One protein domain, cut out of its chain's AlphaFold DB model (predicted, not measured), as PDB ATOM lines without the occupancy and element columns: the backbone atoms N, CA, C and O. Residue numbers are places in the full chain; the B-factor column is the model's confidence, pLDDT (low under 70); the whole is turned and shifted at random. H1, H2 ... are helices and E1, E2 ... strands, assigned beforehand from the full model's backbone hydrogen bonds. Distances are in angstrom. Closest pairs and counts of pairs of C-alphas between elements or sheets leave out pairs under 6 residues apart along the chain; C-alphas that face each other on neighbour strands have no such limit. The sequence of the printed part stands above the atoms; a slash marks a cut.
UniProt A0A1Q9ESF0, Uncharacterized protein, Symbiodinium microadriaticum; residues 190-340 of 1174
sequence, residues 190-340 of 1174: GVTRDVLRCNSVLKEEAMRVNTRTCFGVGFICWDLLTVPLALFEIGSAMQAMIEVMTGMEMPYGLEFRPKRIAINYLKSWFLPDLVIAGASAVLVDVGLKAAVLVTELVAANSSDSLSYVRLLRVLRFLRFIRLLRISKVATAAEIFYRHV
ATOM      1  N   GLY A 190     -46.575  36.906 -19.156       57.16
ATOM      2  CA  GLY A 190     -45.121  36.714 -19.136       57.16
ATOM      3  C   GLY A 190     -44.525  36.905 -17.738       57.16
ATOM      4  O   GLY A 190     -43.851  36.017 -17.214       57.16
ATOM      5  N   VAL A 191     -44.868  38.011 -17.071       56.31
ATOM      6  CA  VAL A 191     -44.369  38.312 -15.716       56.31
ATOM      7  C   VAL A 191     -44.902  37.315 -14.685       56.31
ATOM      8  O   VAL A 191     -44.158  36.875 -13.809       56.31
ATOM      9  N   THR A 192     -46.168  36.903 -14.786       54.12
ATOM     10  CA  THR A 192     -46.747  35.921 -13.856       54.12
ATOM     11  C   THR A 192     -46.143  34.533 -14.072       54.12
ATOM     12  O   THR A 192     -45.836  33.842 -13.101       54.12
ATOM     13  N   ARG A 193     -45.890  34.137 -15.327       55.19
ATOM     14  CA  ARG A 193     -45.245  32.864 -15.677       55.19
ATOM     15  C   ARG A 193     -43.791  32.824 -15.206       55.19
ATOM     16  O   ARG A 193     -43.379  31.815 -14.636       55.19
ATOM     17  N   ASP A 194     -43.049  33.920 -15.342       50.69
ATOM     18  CA  ASP A 194     -41.663  34.014 -14.875       50.69
ATOM     19  C   ASP A 194     -41.555  34.064 -13.343       50.69
ATOM     20  O   ASP A 194     -40.666  33.436 -12.764       50.69
ATOM     21  N   VAL A 195     -42.499  34.722 -12.659       58.53
ATOM     22  CA  VAL A 195     -42.588  34.712 -11.188       58.53
ATOM     23  C   VAL A 195     -42.967  33.323 -10.664       58.53
ATOM     24  O   VAL A 195     -42.371  32.858  -9.692       58.53
ATOM     25  N   LEU A 196     -43.905  32.623 -11.313       53.66
ATOM     26  CA  LEU A 196     -44.272  31.247 -10.959       53.66
ATOM     27  C   LEU A 196     -43.116  30.267 -11.207       53.66
ATOM     28  O   LEU A 196     -42.864  29.406 -10.363       53.66
ATOM     29  N   ARG A 197     -42.362  30.443 -12.300       55.06
ATOM     30  CA  ARG A 197     -41.173  29.637 -12.620       55.06
ATOM     31  C   ARG A 197     -40.016  29.901 -11.654       55.06
ATOM     32  O   ARG A 197     -39.353  28.961 -11.225       55.06
ATOM     33  N   CYS A 198     -39.796  31.153 -11.249       49.88
ATOM     34  CA  CYS A 198     -38.838  31.469 -10.185       49.88
ATOM     35  C   CYS A 198     -39.264  30.856  -8.845       49.88
ATOM     36  O   CYS A 198     -38.431  30.276  -8.153       49.88
ATOM     37  N   ASN A 199     -40.551  30.921  -8.492       50.56
ATOM     38  CA  ASN A 199     -41.052  30.318  -7.256       50.56
ATOM     39  C   ASN A 199     -40.916  28.791  -7.248       50.56
ATOM     40  O   ASN A 199     -40.561  28.233  -6.212       50.56
ATOM     41  N   SER A 200     -41.156  28.103  -8.370       56.09
ATOM     42  CA  SER A 200     -40.979  26.649  -8.438       56.09
ATOM     43  C   SER A 200     -39.511  26.247  -8.281       56.09
ATOM     44  O   SER A 200     -39.220  25.326  -7.521       56.09
ATOM     45  N   VAL A 201     -38.588  26.980  -8.916       60.41
ATOM     46  CA  VAL A 201     -37.139  26.735  -8.796       60.41
ATOM     47  C   VAL A 201     -36.653  26.997  -7.367       60.41
ATOM     48  O   VAL A 201     -35.963  26.160  -6.791       60.41
ATOM     49  N   LEU A 202     -37.079  28.102  -6.744       62.09
ATOM     50  CA  LEU A 202     -36.732  28.414  -5.354       62.09
ATOM     51  C   LEU A 202     -37.283  27.375  -4.368       62.09
ATOM     52  O   LEU A 202     -36.607  27.016  -3.404       62.09
ATOM     53  N   LYS A 203     -38.498  26.864  -4.602       65.56
ATOM     54  CA  LYS A 203     -39.128  25.846  -3.749       65.56
ATOM     55  C   LYS A 203     -38.424  24.493  -3.873       65.56
ATOM     56  O   LYS A 203     -38.218  23.822  -2.862       65.56
ATOM     57  N   GLU A 204     -38.012  24.118  -5.083       66.38
ATOM     58  CA  GLU A 204     -37.251  22.894  -5.335       66.38
ATOM     59  C   GLU A 204     -35.845  22.959  -4.716       66.38
ATOM     60  O   GLU A 204     -35.400  22.005  -4.072       66.38
ATOM     61  N   GLU A 205     -35.158  24.099  -4.824       72.62
ATOM     62  CA  GLU A 205     -33.858  24.292  -4.179       72.62
ATOM     63  C   GLU A 205     -33.962  24.316  -2.651       72.62
ATOM     64  O   GLU A 205     -33.166  23.654  -1.984       72.62
ATOM     65  N   ALA A 206     -34.971  24.984  -2.084       70.62
ATOM     66  CA  ALA A 206     -35.215  24.978  -0.641       70.62
ATOM     67  C   ALA A 206     -35.473  23.557  -0.112       70.62
ATOM     68  O   ALA A 206     -34.930  23.165   0.923       70.62
ATOM     69  N   MET A 207     -36.241  22.749  -0.851       72.81
ATOM     70  CA  MET A 207     -36.480  21.350  -0.498       72.81
ATOM     71  C   MET A 207     -35.176  20.544  -0.511       72.81
ATOM     72  O   MET A 207     -34.875  19.855   0.461       72.81
ATOM     73  N   ARG A 208     -34.350  20.690  -1.556       75.00
ATOM     74  CA  ARG A 208     -33.049  20.007  -1.660       75.00
ATOM     75  C   ARG A 208     -32.077  20.423  -0.552       75.00
ATOM     76  O   ARG A 208     -31.366  19.568  -0.023       75.00
ATOM     77  N   VAL A 209     -32.039  21.706  -0.187       76.25
ATOM     78  CA  VAL A 209     -31.212  22.216   0.922       76.25
ATOM     79  C   VAL A 209     -31.676  21.628   2.256       76.25
ATOM     80  O   VAL A 209     -30.843  21.145   3.027       76.25
ATOM     81  N   ASN A 210     -32.988  21.566   2.499       75.38
ATOM     82  CA  ASN A 210     -33.541  20.951   3.706       75.38
ATOM     83  C   ASN A 210     -33.220  19.456   3.778       75.38
ATOM     84  O   ASN A 210     -32.736  18.987   4.805       75.38
ATOM     85  N   THR A 211     -33.376  18.715   2.679       77.06
ATOM     86  CA  THR A 211     -33.018  17.290   2.625       77.06
ATOM     87  C   THR A 211     -31.536  17.063   2.935       77.06
ATOM     88  O   THR A 211     -31.206  16.199   3.746       77.06
ATOM     89  N   ARG A 212     -30.626  17.865   2.361       77.94
ATOM     90  CA  ARG A 212     -29.180  17.778   2.654       77.94
ATOM     91  C   ARG A 212     -28.861  18.097   4.112       77.94
ATOM     92  O   ARG A 212     -28.035  17.416   4.711       77.94
ATOM     93  N   THR A 213     -29.531  19.095   4.684       78.06
ATOM     94  CA  THR A 213     -29.365  19.482   6.092       78.06
ATOM     95  C   THR A 213     -29.825  18.358   7.023       78.06
ATOM     96  O   THR A 213     -29.099  18.001   7.947       78.06
ATOM     97  N   CYS A 214     -30.962  17.720   6.726       78.00
ATOM     98  CA  CYS A 214     -31.442  16.550   7.465       78.00
ATOM     99  C   CYS A 214     -30.450  15.379   7.404       78.00
ATOM    100  O   CYS A 214     -30.160  14.773   8.435       78.00
ATOM    101  N   PHE A 215     -29.882  15.084   6.228       81.56
ATOM    102  CA  PHE A 215     -28.843  14.057   6.104       81.56
ATOM    103  C   PHE A 215     -27.581  14.411   6.895       81.56
ATOM    104  O   PHE A 215     -27.045  13.553   7.590       81.56
ATOM    105  N   GLY A 216     -27.134  15.669   6.847       78.50
ATOM    106  CA  GLY A 216     -25.992  16.145   7.630       78.50
ATOM    107  C   GLY A 216     -26.196  15.968   9.137       78.50
ATOM    108  O   GLY A 216     -25.320  15.435   9.813       78.50
ATOM    109  N   VAL A 217     -27.374  16.331   9.656       78.94
ATOM    110  CA  VAL A 217     -27.742  16.085  11.063       78.94
ATOM    111  C   VAL A 217     -27.733  14.588  11.376       78.94
ATOM    112  O   VAL A 217     -27.162  14.187  12.388       78.94
ATOM    113  N   GLY A 218     -28.293  13.757  10.493       79.50
ATOM    114  CA  GLY A 218     -28.291  12.300  10.641       79.50
ATOM    115  C   GLY A 218     -26.882  11.707  10.749       79.50
ATOM    116  O   GLY A 218     -26.624  10.917  11.655       79.50
ATOM    117  N   PHE A 219     -25.951  12.134   9.891       79.56
ATOM    118  CA  PHE A 219     -24.555  11.683   9.942       79.56
ATOM    119  C   PHE A 219     -23.839  12.119  11.216       79.56
ATOM    120  O   PHE A 219     -23.079  11.339  11.782       79.56
ATOM    121  N   ILE A 220     -24.089  13.335  11.702       79.50
ATOM    122  CA  ILE A 220     -23.445  13.774  12.938       79.50
ATOM    123  C   ILE A 220     -24.033  13.026  14.140       79.50
ATOM    124  O   ILE A 220     -23.273  12.600  15.001       79.50
ATOM    125  N   CYS A 221     -25.349  12.784  14.189       79.38
ATOM    126  CA  CYS A 221     -25.959  11.929  15.215       79.38
ATOM    127  C   CYS A 221     -25.402  10.496  15.174       79.38
ATOM    128  O   CYS A 221     -25.162   9.895  16.221       79.38
ATOM    129  N   TRP A 222     -25.153   9.965  13.976       85.06
ATOM    130  CA  TRP A 222     -24.483   8.681  13.799       85.06
ATOM    131  C   TRP A 222     -23.054   8.701  14.349       85.06
ATOM    132  O   TRP A 222     -22.702   7.824  15.133       85.06
ATOM    133  N   ASP A 223     -22.241   9.706  14.015       82.44
ATOM    134  CA  ASP A 223     -20.875   9.846  14.545       82.44
ATOM    135  C   ASP A 223     -20.866   9.970  16.064       82.44
ATOM    136  O   ASP A 223     -20.036   9.398  16.756       82.44
ATOM    137  N   LEU A 224     -21.832  10.685  16.609       82.00
ATOM    138  CA  LEU A 224     -21.959  10.943  18.032       82.00
ATOM    139  C   LEU A 224     -22.256   9.680  18.848       82.00
ATOM    140  O   LEU A 224     -21.777   9.555  19.976       82.00
ATOM    141  N   LEU A 225     -22.998   8.744  18.253       83.88
ATOM    142  CA  LEU A 225     -23.258   7.415  18.800       83.88
ATOM    143  C   LEU A 225     -22.095   6.452  18.533       83.88
ATOM    144  O   LEU A 225     -21.694   5.702  19.424       83.88
ATOM    145  N   THR A 226     -21.547   6.470  17.318       81.31
ATOM    146  CA  THR A 226     -20.600   5.451  16.852       81.31
ATOM    147  C   THR A 226     -19.145   5.764  17.141       81.31
ATOM    148  O   THR A 226     -18.403   4.822  17.356       81.31
ATOM    149  N   VAL A 227     -18.703   7.022  17.207       82.31
ATOM    150  CA  VAL A 227     -17.303   7.374  17.522       82.31
ATOM    151  C   VAL A 227     -16.877   6.810  18.885       82.31
ATOM    152  O   VAL A 227     -15.824   6.170  18.937       82.31
ATOM    153  N   PRO A 228     -17.682   6.946  19.960       81.00
ATOM    154  CA  PRO A 228     -17.398   6.294  21.236       81.00
ATOM    155  C   PRO A 228     -17.372   4.760  21.143       81.00
ATOM    156  O   PRO A 228     -16.508   4.123  21.736       81.00
ATOM    157  N   LEU A 229     -18.278   4.156  20.365       78.94
ATOM    158  CA  LEU A 229     -18.328   2.699  20.163       78.94
ATOM    159  C   LEU A 229     -17.166   2.188  19.298       78.94
ATOM    160  O   LEU A 229     -16.658   1.095  19.515       78.94
ATOM    161  N   ALA A 230     -16.696   2.992  18.346       74.12
ATOM    162  CA  ALA A 230     -15.624   2.672  17.412       74.12
ATOM    163  C   ALA A 230     -14.236   2.679  18.069       74.12
ATOM    164  O   ALA A 230     -13.266   2.258  17.433       74.12
ATOM    165  N   LEU A 231     -14.122   3.114  19.333       71.88
ATOM    166  CA  LEU A 231     -12.968   2.787  20.179       71.88
ATOM    167  C   LEU A 231     -12.780   1.265  20.327       71.88
ATOM    168  O   LEU A 231     -11.641   0.818  20.496       71.88
ATOM    169  N   PHE A 232     -13.866   0.496  20.187       67.81
ATOM    170  CA  PHE A 232     -13.954  -0.950  20.407       67.81
ATOM    171  C   PHE A 232     -14.151  -1.769  19.117       67.81
ATOM    172  O   PHE A 232     -14.808  -2.799  19.134       67.81
ATOM    173  N   GLU A 233     -13.533  -1.330  18.012       59.31
ATOM    174  CA  GLU A 233     -13.388  -2.085  16.747       59.31
ATOM    175  C   GLU A 233     -14.657  -2.265  15.897       59.31
ATOM    176  O   GLU A 233     -15.177  -3.361  15.709       59.31
ATOM    177  N   ILE A 234     -15.091  -1.177  15.253       46.03
ATOM    178  CA  ILE A 234     -15.988  -1.248  14.091       46.03
ATOM    179  C   ILE A 234     -15.331  -0.467  12.942       46.03
ATOM    180  O   ILE A 234     -14.993   0.709  13.093       46.03
ATOM    181  N   GLY A 235     -15.065  -1.145  11.821       43.62
ATOM    182  CA  GLY A 235     -14.343  -0.595  10.665       43.62
ATOM    183  C   GLY A 235     -15.091   0.553   9.977       43.62
ATOM    184  O   GLY A 235     -16.303   0.484   9.785       43.62
ATOM    185  N   SER A 236     -14.375   1.617   9.593       48.44
ATOM    186  CA  SER A 236     -14.963   2.865   9.078       48.44
ATOM    187  C   SER A 236     -14.225   3.383   7.836       48.44
ATOM    188  O   SER A 236     -13.064   3.767   7.957       48.44
ATOM    189  N   ALA A 237     -14.885   3.462   6.673       42.03
ATOM    190  CA  ALA A 237     -14.261   3.973   5.438       42.03
ATOM    191  C   ALA A 237     -15.113   4.956   4.595       42.03
ATOM    192  O   ALA A 237     -14.690   5.316   3.502       42.03
ATOM    193  N   MET A 238     -16.281   5.442   5.049       45.84
ATOM    194  CA  MET A 238     -17.238   6.110   4.138       45.84
ATOM    195  C   MET A 238     -17.758   7.504   4.565       45.84
ATOM    196  O   MET A 238     -18.920   7.811   4.331       45.84
ATOM    197  N   GLN A 239     -16.924   8.374   5.160       48.69
ATOM    198  CA  GLN A 239     -17.400   9.661   5.725       48.69
ATOM    199  C   GLN A 239     -16.999  10.944   4.952       48.69
ATOM    200  O   GLN A 239     -17.658  11.970   5.087       48.69
ATOM    201  N   ALA A 240     -15.926  10.950   4.150       45.88
ATOM    202  CA  ALA A 240     -15.253  12.215   3.797       45.88
ATOM    203  C   ALA A 240     -15.826  13.012   2.597       45.88
ATOM    204  O   ALA A 240     -15.512  14.191   2.461       45.88
ATOM    205  N   MET A 241     -16.657  12.434   1.718       46.12
ATOM    206  CA  MET A 241     -17.031  13.101   0.449       46.12
ATOM    207  C   MET A 241     -18.276  14.009   0.493       46.12
ATOM    208  O   MET A 241     -18.506  14.755  -0.455       46.12
ATOM    209  N   ILE A 242     -19.082  13.990   1.560       51.72
ATOM    210  CA  ILE A 242     -20.410  14.641   1.552       51.72
ATOM    211  C   ILE A 242     -20.372  16.118   2.012       51.72
ATOM    212  O   ILE A 242     -21.243  16.903   1.638       51.72
ATOM    213  N   GLU A 243     -19.347  16.557   2.748       50.69
ATOM    214  CA  GLU A 243     -19.357  17.875   3.416       50.69
ATOM    215  C   GLU A 243     -19.080  19.080   2.493       50.69
ATOM    216  O   GLU A 243     -19.545  20.182   2.777       50.69
ATOM    217  N   VAL A 244     -18.413  18.895   1.350       51.41
ATOM    218  CA  VAL A 244     -17.974  20.013   0.481       51.41
ATOM    219  C   VAL A 244     -19.120  20.635  -0.349       51.41
ATOM    220  O   VAL A 244     -18.958  21.718  -0.906       51.41
ATOM    221  N   MET A 245     -20.306  20.014  -0.417       49.31
ATOM    222  CA  MET A 245     -21.400  20.446  -1.316       49.31
ATOM    223  C   MET A 245     -22.584  21.173  -0.639       49.31
ATOM    224  O   MET A 245     -23.662  21.287  -1.235       49.31
ATOM    225  N   THR A 246     -22.432  21.660   0.596       53.59
ATOM    226  CA  THR A 246     -23.519  22.341   1.330       53.59
ATOM    227  C   THR A 246     -23.460  23.872   1.190       53.59
ATOM    228  O   THR A 246     -22.392  24.477   1.241       53.59
ATOM    229  N   GLY A 247     -24.618  24.506   0.944       51.62
ATOM    230  CA  GLY A 247     -24.757  25.968   0.859       51.62
ATOM    231  C   GLY A 247     -24.778  26.626   2.244       51.62
ATOM    232  O   GLY A 247     -25.183  25.987   3.212       51.62
ATOM    233  N   MET A 248     -24.343  27.889   2.345       60.19
ATOM    234  CA  MET A 248     -24.223  28.620   3.616       60.19
ATOM    235  C   MET A 248     -25.295  29.717   3.723       60.19
ATOM    236  O   MET A 248     -25.427  30.550   2.825       60.19
ATOM    237  N   GLU A 249     -26.050  29.726   4.823       53.62
ATOM    238  CA  GLU A 249     -26.998  30.798   5.149       53.62
ATOM    239  C   GLU A 249     -26.234  31.979   5.768       53.62
ATOM    240  O   GLU A 249     -25.547  31.826   6.778       53.62
ATOM    241  N   MET A 250     -26.314  33.155   5.141       72.88
ATOM    242  CA  MET A 250     -25.756  34.398   5.675       72.88
ATOM    243  C   MET A 250     -26.868  35.177   6.404       72.88
ATOM    244  O   MET A 250     -28.042  34.998   6.074       72.88
ATOM    245  N   PRO A 251     -26.546  36.105   7.330       65.75
ATOM    246  CA  PRO A 251     -27.546  36.902   8.063       65.75
ATOM    247  C   PRO A 251     -28.542  37.678   7.179       65.75
ATOM    248  O   PRO A 251     -29.580  38.119   7.655       65.75
ATOM    249  N   TYR A 252     -28.222  37.855   5.896       70.06
ATOM    250  CA  TYR A 252     -28.994  38.597   4.900       70.06
ATOM    251  C   TYR A 252     -29.597  37.705   3.790       70.06
ATOM    252  O   TYR A 252     -30.056  38.224   2.773       70.06
ATOM    253  N   GLY A 253     -29.599  36.377   3.960       71.31
ATOM    254  CA  GLY A 253     -30.217  35.418   3.037       71.31
ATOM    255  C   GLY A 253     -29.292  34.276   2.606       71.31
ATOM    256  O   GLY A 253     -28.097  34.255   2.912       71.31
ATOM    257  N   LEU A 254     -29.852  33.303   1.879       73.75
ATOM    258  CA  LEU A 254     -29.100  32.160   1.357       73.75
ATOM    259  C   LEU A 254     -28.224  32.609   0.176       73.75
ATOM    260  O   LEU A 254     -28.739  33.022  -0.865       73.75
ATOM    261  N   GLU A 255     -26.897  32.554   0.318       81.25
ATOM    262  CA  GLU A 255     -25.984  32.965  -0.751       81.25
ATOM    263  C   GLU A 255     -25.441  31.742  -1.497       81.25
ATOM    264  O   GLU A 255     -24.631  30.989  -0.972       81.25
ATOM    265  N   PHE A 256     -25.853  31.567  -2.755       76.44
ATOM    266  CA  PHE A 256     -25.465  30.425  -3.598       76.44
ATOM    267  C   PHE A 256     -24.160  30.625  -4.383       76.44
ATOM    268  O   PHE A 256     -23.753  29.757  -5.152       76.44
ATOM    269  N   ARG A 257     -23.484  31.773  -4.242       81.38
ATOM    270  CA  ARG A 257     -22.274  32.072  -5.023       81.38
ATOM    271  C   ARG A 257     -21.098  31.231  -4.504       81.38
ATOM    272  O   ARG A 257     -20.558  31.563  -3.444       81.38
ATOM    273  N   PRO A 258     -20.605  30.224  -5.255       77.88
ATOM    274  CA  PRO A 258     -19.652  29.235  -4.739       77.88
ATOM    275  C   PRO A 258     -18.339  29.866  -4.264       77.88
ATOM    276  O   PRO A 258     -17.764  29.429  -3.275       77.88
ATOM    277  N   LYS A 259     -17.898  30.961  -4.902       85.75
ATOM    278  CA  LYS A 259     -16.689  31.695  -4.495       85.75
ATOM    279  C   LYS A 259     -16.811  32.316  -3.100       85.75
ATOM    280  O   LYS A 259     -15.855  32.274  -2.336       85.75
ATOM    281  N   ARG A 260     -17.968  32.889  -2.753       83.38
ATOM    282  CA  ARG A 260     -18.185  33.499  -1.429       83.38
ATOM    283  C   ARG A 260     -18.372  32.439  -0.351       83.38
ATOM    284  O   ARG A 260     -17.784  32.581   0.717       83.38
ATOM    285  N   ILE A 261     -19.102  31.364  -0.661       81.62
ATOM    286  CA  ILE A 261     -19.251  30.207   0.232       81.62
ATOM    287  C   ILE A 261     -17.875  29.619   0.556       81.62
ATOM    288  O   ILE A 261     -17.539  29.472   1.726       81.62
ATOM    289  N   ALA A 262     -17.047  29.365  -0.465       82.62
ATOM    290  CA  ALA A 262     -15.707  28.817  -0.285       82.62
ATOM    291  C   ALA A 262     -14.820  29.734   0.568       82.62
ATOM    292  O   ALA A 262     -14.167  29.253   1.485       82.62
ATOM    293  N   ILE A 263     -14.826  31.051   0.329       90.38
ATOM    294  CA  ILE A 263     -14.024  32.007   1.114       90.38
ATOM    295  C   ILE A 263     -14.487  32.062   2.575       90.38
ATOM    296  O   ILE A 263     -13.653  32.052   3.477       90.38
ATOM    297  N   ASN A 264     -15.795  32.108   2.830       86.50
ATOM    298  CA  ASN A 264     -16.312  32.151   4.197       86.50
ATOM    299  C   ASN A 264     -16.086  30.826   4.931       86.50
ATOM    300  O   ASN A 264     -15.754  30.836   6.116       86.50
ATOM    301  N   TYR A 265     -16.198  29.694   4.235       84.38
ATOM    302  CA  TYR A 265     -15.904  28.380   4.799       84.38
ATOM    303  C   TYR A 265     -14.410  28.231   5.115       84.38
ATOM    304  O   TYR A 265     -14.063  27.857   6.236       84.38
ATOM    305  N   LEU A 266     -13.535  28.637   4.185       87.00
ATOM    306  CA  LEU A 266     -12.079  28.694   4.374       87.00
ATOM    307  C   LEU A 266     -11.678  29.555   5.581       87.00
ATOM    308  O   LEU A 266     -10.741  29.204   6.290       87.00
ATOM    309  N   LYS A 267     -12.396  30.656   5.834       92.81
ATOM    310  CA  LYS A 267     -12.132  31.563   6.963       92.81
ATOM    311  C   LYS A 267     -12.666  31.082   8.314       92.81
ATOM    312  O   LYS A 267     -12.169  31.552   9.329       92.81
ATOM    313  N   SER A 268     -13.682  30.220   8.343       86.56
ATOM    314  CA  SER A 268     -14.388  29.854   9.582       86.56
ATOM    315  C   SER A 268     -14.091  28.424  10.032       86.56
ATOM    316  O   SER A 268     -13.426  28.222  11.042       86.56
ATOM    317  N   TRP A 269     -14.566  27.429   9.282       82.81
ATOM    318  CA  TRP A 269     -14.609  26.026   9.717       82.81
ATOM    319  C   TRP A 269     -13.647  25.101   8.980       82.81
ATOM    320  O   TRP A 269     -13.406  23.989   9.444       82.81
ATOM    321  N   PHE A 270     -13.056  25.556   7.876       85.00
ATOM    322  CA  PHE A 270     -12.170  24.721   7.072       85.00
ATOM    323  C   PHE A 270     -10.952  24.215   7.843       85.00
ATOM    324  O   PHE A 270     -10.634  23.037   7.744       85.00
ATOM    325  N   LEU A 271     -10.273  25.071   8.616       84.31
ATOM    326  CA  LEU A 271      -9.072  24.656   9.343       84.31
ATOM    327  C   LEU A 271      -9.396  23.606  10.429       84.31
ATOM    328  O   LEU A 271      -8.752  22.556  10.416       84.31
ATOM    329  N   PRO A 272     -10.419  23.791  11.293       79.88
ATOM    330  CA  PRO A 272     -10.886  22.732  12.187       79.88
ATOM    331  C   PRO A 272     -11.283  21.445  11.455       79.88
ATOM    332  O   PRO A 272     -10.839  20.368  11.838       79.88
ATOM    333  N   ASP A 273     -12.074  21.534  10.380       79.19
ATOM    334  CA  ASP A 273     -12.529  20.354   9.636       79.19
ATOM    335  C   ASP A 273     -11.375  19.605   8.964       79.19
ATOM    336  O   ASP A 273     -11.371  18.376   8.961       79.19
ATOM    337  N   LEU A 274     -10.387  20.326   8.425       81.19
ATOM    338  CA  LEU A 274      -9.190  19.760   7.809       81.19
ATOM    339  C   LEU A 274      -8.301  19.083   8.853       81.19
ATOM    340  O   LEU A 274      -7.785  18.002   8.590       81.19
ATOM    341  N   VAL A 275      -8.154  19.672  10.043       79.69
ATOM    342  CA  VAL A 275      -7.437  19.040  11.159       79.69
ATOM    343  C   VAL A 275      -8.183  17.792  11.630       79.69
ATOM    344  O   VAL A 275      -7.562  16.757  11.822       79.69
ATOM    345  N   ILE A 276      -9.510  17.833  11.742       75.38
ATOM    346  CA  ILE A 276     -10.338  16.683  12.141       75.38
ATOM    347  C   ILE A 276     -10.261  15.551  11.106       75.38
ATOM    348  O   ILE A 276     -10.002  14.389  11.442       75.38
ATOM    349  N   ALA A 277     -10.498  15.874   9.835       75.88
ATOM    350  CA  ALA A 277     -10.494  14.913   8.741       75.88
ATOM    351  C   ALA A 277      -9.079  14.377   8.499       75.88
ATOM    352  O   ALA A 277      -8.884  13.165   8.447       75.88
ATOM    353  N   GLY A 278      -8.090  15.270   8.449       76.44
ATOM    354  CA  GLY A 278      -6.682  14.957   8.244       76.44
ATOM    355  C   GLY A 278      -6.084  14.153   9.392       76.44
ATOM    356  O   GLY A 278      -5.496  13.108   9.138       76.44
ATOM    357  N   ALA A 279      -6.289  14.558  10.649       71.69
ATOM    358  CA  ALA A 279      -5.779  13.801  11.791       71.69
ATOM    359  C   ALA A 279      -6.403  12.406  11.846       71.69
ATOM    360  O   ALA A 279      -5.697  11.420  12.016       71.69
ATOM    361  N   SER A 280      -7.714  12.294  11.630       71.31
ATOM    362  CA  SER A 280      -8.371  10.990  11.700       71.31
ATOM    363  C   SER A 280      -8.051  10.067  10.521       71.31
ATOM    364  O   SER A 280      -8.008   8.863  10.728       71.31
ATOM    365  N   ALA A 281      -7.814  10.586   9.314       70.88
ATOM    366  CA  ALA A 281      -7.424   9.767   8.166       70.88
ATOM    367  C   ALA A 281      -5.934   9.399   8.216       70.88
ATOM    368  O   ALA A 281      -5.571   8.243   8.033       70.88
ATOM    369  N   VAL A 282      -5.060  10.362   8.513       71.19
ATOM    370  CA  VAL A 282      -3.608  10.161   8.458       71.19
ATOM    371  C   VAL A 282      -3.092   9.432   9.700       71.19
ATOM    372  O   VAL A 282      -2.405   8.428   9.551       71.19
ATOM    373  N   LEU A 283      -3.437   9.851  10.926       66.75
ATOM    374  CA  LEU A 283      -2.905   9.190  12.133       66.75
ATOM    375  C   LEU A 283      -3.477   7.791  12.347       66.75
ATOM    376  O   LEU A 283      -2.785   6.936  12.889       66.75
ATOM    377  N   VAL A 284      -4.719   7.542  11.935       67.19
ATOM    378  CA  VAL A 284      -5.347   6.237  12.155       67.19
ATOM    379  C   VAL A 284      -4.976   5.269  11.044       67.19
ATOM    380  O   VAL A 284      -4.483   4.199  11.364       67.19
ATOM    381  N   ASP A 285      -5.138   5.603   9.761       70.12
ATOM    382  CA  ASP A 285      -4.861   4.611   8.712       70.12
ATOM    383  C   ASP A 285      -3.367   4.429   8.467       70.12
ATOM    384  O   ASP A 285      -2.918   3.297   8.295       70.12
ATOM    385  N   VAL A 286      -2.576   5.509   8.478       74.75
ATOM    386  CA  VAL A 286      -1.118   5.387   8.318       74.75
ATOM    387  C   VAL A 286      -0.494   4.901   9.619       74.75
ATOM    388  O   VAL A 286       0.336   4.003   9.575       74.75
ATOM    389  N   GLY A 287      -0.927   5.418  10.773       69.06
ATOM    390  CA  GLY A 287      -0.395   5.002  12.073       69.06
ATOM    391  C   GLY A 287      -0.761   3.569  12.455       69.06
ATOM    392  O   GLY A 287       0.100   2.862  12.959       69.06
ATOM    393  N   LEU A 288      -1.977   3.088  12.169       69.88
ATOM    394  CA  LEU A 288      -2.361   1.697  12.444       69.88
ATOM    395  C   LEU A 288      -1.682   0.731  11.469       69.88
ATOM    396  O   LEU A 288      -1.178  -0.295  11.906       69.88
ATOM    397  N   LYS A 289      -1.607   1.062  10.171       74.00
ATOM    398  CA  LYS A 289      -0.877   0.225   9.204       74.00
ATOM    399  C   LYS A 289       0.613   0.197   9.510       74.00
ATOM    400  O   LYS A 289       1.187  -0.881   9.519       74.00
ATOM    401  N   ALA A 290       1.221   1.345   9.809       71.75
ATOM    402  CA  ALA A 290       2.620   1.421  10.209       71.75
ATOM    403  C   ALA A 290       2.859   0.697  11.533       71.75
ATOM    404  O   ALA A 290       3.839  -0.022  11.645       71.75
ATOM    405  N   ALA A 291       1.962   0.825  12.513       66.62
ATOM    406  CA  ALA A 291       2.099   0.115  13.773       66.62
ATOM    407  C   ALA A 291       1.943  -1.390  13.593       66.62
ATOM    408  O   ALA A 291       2.766  -2.102  14.134       66.62
ATOM    409  N   VAL A 292       0.988  -1.895  12.808       74.06
ATOM    410  CA  VAL A 292       0.883  -3.335  12.500       74.06
ATOM    411  C   VAL A 292       2.164  -3.835  11.829       74.06
ATOM    412  O   VAL A 292       2.734  -4.824  12.278       74.06
ATOM    413  N   LEU A 293       2.689  -3.089  10.852       75.69
ATOM    414  CA  LEU A 293       3.950  -3.412  10.175       75.69
ATOM    415  C   LEU A 293       5.146  -3.403  11.142       75.69
ATOM    416  O   LEU A 293       5.988  -4.293  11.100       75.69
ATOM    417  N   VAL A 294       5.203  -2.427  12.051       72.56
ATOM    418  CA  VAL A 294       6.226  -2.334  13.106       72.56
ATOM    419  C   VAL A 294       6.033  -3.426  14.156       72.56
ATOM    420  O   VAL A 294       7.020  -3.948  14.650       72.56
ATOM    421  N   THR A 295       4.802  -3.822  14.480       67.25
ATOM    422  CA  THR A 295       4.521  -4.867  15.476       67.25
ATOM    423  C   THR A 295       4.940  -6.228  14.931       67.25
ATOM    424  O   THR A 295       5.574  -6.982  15.656       67.25
ATOM    425  N   GLU A 296       4.693  -6.517  13.650       76.81
ATOM    426  CA  GLU A 296       5.206  -7.727  12.992       76.81
ATOM    427  C   GLU A 296       6.742  -7.740  12.908       76.81
ATOM    428  O   GLU A 296       7.356  -8.790  13.082       76.81
ATOM    429  N   LEU A 297       7.380  -6.578  12.718       71.31
ATOM    430  CA  LEU A 297       8.844  -6.460  12.713       71.31
ATOM    431  C   LEU A 297       9.483  -6.521  14.114       71.31
ATOM    432  O   LEU A 297      10.593  -7.033  14.254       71.31
ATOM    433  N   VAL A 298       8.821  -5.993  15.149       65.62
ATOM    434  CA  VAL A 298       9.369  -5.834  16.514       65.62
ATOM    435  C   VAL A 298       8.986  -6.989  17.445       65.62
ATOM    436  O   VAL A 298       9.758  -7.311  18.352       65.62
ATOM    437  N   ALA A 299       7.867  -7.684  17.196       60.59
ATOM    438  CA  ALA A 299       7.475  -8.894  17.933       60.59
ATOM    439  C   ALA A 299       8.518 -10.022  17.842       60.59
ATOM    440  O   ALA A 299       8.481 -10.958  18.636       60.59
ATOM    441  N   ALA A 300       9.486  -9.910  16.932       63.12
ATOM    442  CA  ALA A 300      10.605 -10.828  16.852       63.12
ATOM    443  C   ALA A 300      11.648 -10.670  17.981       63.12
ATOM    444  O   ALA A 300      12.422 -11.605  18.144       63.12
ATOM    445  N   ASN A 301      11.725  -9.556  18.742       56.62
ATOM    446  CA  ASN A 301      12.921  -9.327  19.585       56.62
ATOM    447  C   ASN A 301      12.816  -8.517  20.904       56.62
ATOM    448  O   ASN A 301      13.864  -8.279  21.502       56.62
ATOM    449  N   SER A 302      11.656  -8.091  21.431       57.97
ATOM    450  CA  SER A 302      11.667  -7.396  22.746       57.97
ATOM    451  C   SER A 302      10.363  -7.441  23.553       57.97
ATOM    452  O   SER A 302       9.265  -7.385  23.004       57.97
ATOM    453  N   SER A 303      10.505  -7.487  24.883       66.94
ATOM    454  CA  SER A 303       9.437  -7.431  25.898       66.94
ATOM    455  C   SER A 303       8.788  -6.046  26.071       66.94
ATOM    456  O   SER A 303       7.865  -5.902  26.868       66.94
ATOM    457  N   ASP A 304       9.218  -5.033  25.311       66.19
ATOM    458  CA  ASP A 304       8.743  -3.643  25.428       66.19
ATOM    459  C   ASP A 304       7.510  -3.332  24.549       66.19
ATOM    460  O   ASP A 304       7.069  -2.184  24.433       66.19
ATOM    461  N   SER A 305       6.897  -4.362  23.954       64.38
ATOM    462  CA  SER A 305       5.721  -4.260  23.074       64.38
ATOM    463  C   SER A 305       4.486  -3.629  23.744       64.38
ATOM    464  O   SER A 305       3.644  -3.036  23.063       64.38
ATOM    465  N   LEU A 306       4.402  -3.656  25.079       64.25
ATOM    466  CA  LEU A 306       3.299  -3.069  25.851       64.25
ATOM    467  C   LEU A 306       3.189  -1.538  25.708       64.25
ATOM    468  O   LEU A 306       2.082  -0.994  25.767       64.25
ATOM    469  N   SER A 307       4.295  -0.827  25.467       72.81
ATOM    470  CA  SER A 307       4.287   0.639  25.322       72.81
ATOM    471  C   SER A 307       3.613   1.102  24.021       72.81
ATOM    472  O   SER A 307       2.918   2.120  24.005       72.81
ATOM    473  N   TYR A 308       3.736   0.323  22.940       69.75
ATOM    474  CA  TYR A 308       3.139   0.647  21.638       69.75
ATOM    475  C   TYR A 308       1.623   0.446  21.620       69.75
ATOM    476  O   TYR A 308       0.897   1.263  21.050       69.75
ATOM    477  N   VAL A 309       1.121  -0.580  22.313       70.19
ATOM    478  CA  VAL A 309      -0.324  -0.809  22.466       70.19
ATOM    479  C   VAL A 309      -0.978   0.352  23.226       70.19
ATOM    480  O   VAL A 309      -2.059   0.807  22.845       70.19
ATOM    481  N   ARG A 310      -0.304   0.908  24.244       73.12
ATOM    482  CA  ARG A 310      -0.775   2.103  24.967       73.12
ATOM    483  C   ARG A 310      -0.830   3.338  24.065       73.12
ATOM    484  O   ARG A 310      -1.845   4.032  24.065       73.12
ATOM    485  N   LEU A 311       0.200   3.582  23.248       71.94
ATOM    486  CA  LEU A 311       0.212   4.704  22.300       71.94
ATOM    487  C   LEU A 311      -0.917   4.583  21.264       71.94
ATOM    488  O   LEU A 311      -1.615   5.558  20.993       71.94
ATOM    489  N   LEU A 312      -1.157   3.378  20.734       70.94
ATOM    490  CA  LEU A 312      -2.259   3.127  19.805       70.94
ATOM    491  C   LEU A 312      -3.628   3.399  20.436       70.94
ATOM    492  O   LEU A 312      -4.509   3.925  19.757       70.94
ATOM    493  N   ARG A 313      -3.813   3.109  21.729       72.56
ATOM    494  CA  ARG A 313      -5.042   3.468  22.458       72.56
ATOM    495  C   ARG A 313      -5.199   4.982  22.571       72.56
ATOM    496  O   ARG A 313      -6.272   5.479  22.244       72.56
ATOM    497  N   VAL A 314      -4.138   5.716  22.922       73.56
ATOM    498  CA  VAL A 314      -4.141   7.196  22.972       73.56
ATOM    499  C   VAL A 314      -4.488   7.797  21.606       73.56
ATOM    500  O   VAL A 314      -5.312   8.705  21.516       73.56
ATOM    501  N   LEU A 315      -3.957   7.239  20.516       71.50
ATOM    502  CA  LEU A 315      -4.289   7.679  19.159       71.50
ATOM    503  C   LEU A 315      -5.758   7.422  18.784       71.50
ATOM    504  O   LEU A 315      -6.325   8.186  18.002       71.50
ATOM    505  N   ARG A 316      -6.422   6.411  19.365       73.69
ATOM    506  CA  ARG A 316      -7.871   6.215  19.172       73.69
ATOM    507  C   ARG A 316      -8.694   7.323  19.842       73.69
ATOM    508  O   ARG A 316      -9.733   7.684  19.291       73.69
ATOM    509  N   PHE A 317      -8.221   7.930  20.937       75.44
ATOM    510  CA  PHE A 317      -8.885   9.091  21.551       75.44
ATOM    511  C   PHE A 317      -8.879  10.326  20.638       75.44
ATOM    512  O   PHE A 317      -9.799  11.135  20.712       75.44
ATOM    513  N   LEU A 318      -7.940  10.449  19.688       73.44
ATOM    514  CA  LEU A 318      -7.972  11.537  18.696       73.44
ATOM    515  C   LEU A 318      -9.216  11.480  17.790       73.44
ATOM    516  O   LEU A 318      -9.595  12.493  17.200       73.44
ATOM    517  N   ARG A 319      -9.919  10.337  17.715       75.19
ATOM    518  CA  ARG A 319     -11.216  10.248  17.024       75.19
ATOM    519  C   ARG A 319     -12.293  11.107  17.696       75.19
ATOM    520  O   ARG A 319     -13.195  11.555  16.993       75.19
ATOM    521  N   PHE A 320     -12.168  11.423  18.989       77.69
ATOM    522  CA  PHE A 320     -13.078  12.340  19.684       77.69
ATOM    523  C   PHE A 320     -13.022  13.773  19.145       77.69
ATOM    524  O   PHE A 320     -14.004  14.497  19.263       77.69
ATOM    525  N   ILE A 321     -11.946  14.171  18.454       78.56
ATOM    526  CA  ILE A 321     -11.875  15.475  17.773       78.56
ATOM    527  C   ILE A 321     -12.983  15.579  16.701       78.56
ATOM    528  O   ILE A 321     -13.504  16.667  16.451       78.56
ATOM    529  N   ARG A 322     -13.463  14.454  16.139       77.06
ATOM    530  CA  ARG A 322     -14.631  14.438  15.235       77.06
ATOM    531  C   ARG A 322     -15.912  14.954  15.894       77.06
ATOM    532  O   ARG A 322     -16.762  15.499  15.197       77.06
ATOM    533  N   LEU A 323     -16.031  14.874  17.220       79.19
ATOM    534  CA  LEU A 323     -17.185  15.391  17.958       79.19
ATOM    535  C   LEU A 323     -17.273  16.914  17.963       79.19
ATOM    536  O   LEU A 323     -18.350  17.451  18.206       79.19
ATOM    537  N   LEU A 324     -16.204  17.634  17.606       78.75
ATOM    538  CA  LEU A 324     -16.290  19.081  17.389       78.75
ATOM    539  C   LEU A 324     -17.329  19.436  16.307       78.75
ATOM    540  O   LEU A 324     -17.881  20.537  16.329       78.75
ATOM    541  N   ARG A 325     -17.686  18.487  15.425       78.56
ATOM    542  CA  ARG A 325     -18.765  18.622  14.431       78.56
ATOM    543  C   ARG A 325     -20.167  18.727  15.040       78.56
ATOM    544  O   ARG A 325     -21.054  19.247  14.372       78.56
ATOM    545  N   ILE A 326     -20.378  18.332  16.303       78.31
ATOM    546  CA  ILE A 326     -21.648  18.544  17.034       78.31
ATOM    547  C   ILE A 326     -22.067  20.015  16.999       78.31
ATOM    548  O   ILE A 326     -23.254  20.325  16.918       78.31
ATOM    549  N   SER A 327     -21.099  20.934  17.024       77.62
ATOM    550  CA  SER A 327     -21.358  22.373  16.926       77.62
ATOM    551  C   SER A 327     -22.179  22.747  15.683       77.62
ATOM    552  O   SER A 327     -23.031  23.628  15.764       77.62
ATOM    553  N   LYS A 328     -22.010  22.020  14.569       79.06
ATOM    554  CA  LYS A 328     -22.760  22.225  13.323       79.06
ATOM    555  C   LYS A 328     -24.185  21.677  13.378       79.06
ATOM    556  O   LYS A 328     -25.062  22.234  12.723       79.06
ATOM    557  N   VAL A 329     -24.441  20.633  14.176       76.69
ATOM    558  CA  VAL A 329     -25.809  20.117  14.397       76.69
ATOM    559  C   VAL A 329     -26.681  21.190  15.012       76.69
ATOM    560  O   VAL A 329     -27.833  21.320  14.624       76.69
ATOM    561  N   ALA A 330     -26.130  21.984  15.931       73.06
ATOM    562  CA  ALA A 330     -26.878  23.059  16.569       73.06
ATOM    563  C   ALA A 330     -27.392  24.076  15.535       73.06
ATOM    564  O   ALA A 330     -28.575  24.409  15.538       73.06
ATOM    565  N   THR A 331     -26.532  24.503  14.605       79.56
ATOM    566  CA  THR A 331     -26.921  25.414  13.519       79.56
ATOM    567  C   THR A 331     -27.938  24.766  12.578       79.56
ATOM    568  O   THR A 331     -28.951  25.373  12.247       79.56
ATOM    569  N   ALA A 332     -27.714  23.511  12.182       76.88
ATOM    570  CA  ALA A 332     -28.618  22.789  11.288       76.88
ATOM    571  C   ALA A 332     -30.009  22.548  11.911       76.88
ATOM    572  O   ALA A 332     -31.029  22.697  11.237       76.88
ATOM    573  N   ALA A 333     -30.061  22.229  13.206       72.81
ATOM    574  CA  ALA A 333     -31.298  22.052  13.958       72.81
ATOM    575  C   ALA A 333     -32.083  23.366  14.090       72.81
ATOM    576  O   ALA A 333     -33.309  23.351  14.018       72.81
ATOM    577  N   GLU A 334     -31.403  24.509  14.225       77.69
ATOM    578  CA  GLU A 334     -32.054  25.824  14.243       77.69
ATOM    579  C   GLU A 334     -32.689  26.179  12.892       77.69
ATOM    580  O   GLU A 334     -33.820  26.669  12.843       77.69
ATOM    581  N   ILE A 335     -32.003  25.878  11.788       77.25
ATOM    582  CA  ILE A 335     -32.552  26.062  10.439       77.25
ATOM    583  C   ILE A 335     -33.772  25.158  10.247       77.25
ATOM    584  O   ILE A 335     -34.819  25.615   9.784       77.25
ATOM    585  N   PHE A 336     -33.680  23.892  10.660       77.69
ATOM    586  CA  PHE A 336     -34.803  22.959  10.613       77.69
ATOM    587  C   PHE A 336     -35.991  23.454  11.452       77.69
ATOM    588  O   PHE A 336     -37.131  23.440  10.991       77.69
ATOM    589  N   TYR A 337     -35.725  23.977  12.649       72.00
ATOM    590  CA  TYR A 337     -36.738  24.527  13.545       72.00
ATOM    591  C   TYR A 337     -37.528  25.677  12.916       72.00
ATOM    592  O   TYR A 337     -38.750  25.720  13.049       72.00
ATOM    593  N   ARG A 338     -36.868  26.570  12.168       77.44
ATOM    594  CA  ARG A 338     -37.548  27.664  11.451       77.44
ATOM    595  C   ARG A 338     -38.526  27.170  10.380       77.44
ATOM    596  O   ARG A 338     -39.462  27.887  10.037       77.44
ATOM    597  N   HIS A 339     -38.335  25.959   9.863       77.81
ATOM    598  CA  HIS A 339     -39.193  25.384   8.826       77.81
ATOM    599  C   HIS A 339     -40.415  24.640   9.382       77.81
ATOM    600  O   HIS A 339     -41.368  24.383   8.641       77.81
ATOM    601  N   VAL A 340     -40.430  24.319  10.677       78.75
ATOM    602  CA  VAL A 340     -41.558  23.646  11.323       78.75
ATOM    603  C   VAL A 340     -42.681  24.654  11.591       78.75
ATOM    604  O   VAL A 340     -42.650  25.405  12.560       78.75
TER     605      VAL A 340
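Overview. This is residues 190 to 340 of the 1174 residues of an uncharacterized protein of Symbiodinium microadriaticum (UniProt A0A1Q9ESF0). This is a long, slim rod of three long helices, with H4 in the middle, H1 packed on its later part and H3 folded back on its earlier part as a helical hairpin. The two ends of the rod stick out, residues 190 to 205 of H1 at one end and the turn of residues 296 to 304 at the other, while the short helix H2 and the small strand hairpin E1 and E2 sit off to the side of the long helices. The 151 printed residues hold four named helices and two named strands, in the order H1 E1 E2 H2 H3 H4, and the sheet E1 - E2 is antiparallel. The class is mostly helix; the whole is loose, with a radius of gyration of the C-alphas of 21.6 A and spans of 83 by 30 by 23 A.

Arrangement. Look first at E1, residues 248 to 250, and E2, residues 253 to 255, a hairpin of antiparallel neighbours with 137 degrees between their directions. There N 250 and O 253 are 3.1 A apart and N 253 and O 250 are 3.0 A apart, both within hydrogen-bond range. Go on to H2, residues 258 to 268; its closest C-alpha to E1 is that of Ile 261, 6.2 A from that of Met 248. H2 and H3, residues 270 to 298, meet only through their link. H3 and H4, residues 305 to 339, form a helical hairpin: they touch, closest at the C-alphas of Ile 276 and Arg 322, 5.7 A apart, with a shallow tilt of 24 degrees, opposite ways. H4 also touches H1, residues 190 to 232, closest at the C-alphas of Val 217 and Val 329, 5.6 A apart, with a shallow tilt of 28 degrees, opposite ways. H1 and H3 are apart. In H2 every O i to N i+4 pair is within hydrogen-bond range; H1 has 35 of 39, H3 24 of 25 and H4 16 of 31.

Along the chain. Find C-alpha 190 at (-45.121, 36.714, -19.136); from there H1 runs 62.9 A to residue 232, with a kink of 37 degrees near residue 226. H2 is 15.3 A long, and H3 runs 38.6 A from C-alpha 270 at (-12.170, 24.721, 7.072). H4 runs 55.7 A to C-alpha 339 at (-39.193, 25.384, 8.826), with a kink of 27 degrees near residue 328.

Size, cuts and confidence. The two C-alphas farthest apart are those of Gly 190 and Asn 301, at 83.6 A. The printed part has no cut, and the link from H1 to E1, 15 residues, is long. The mean pLDDT of the printed part is 70.8; among the 50 residues under 70 are 190 to 204, 232 to 249 and 298 to 306.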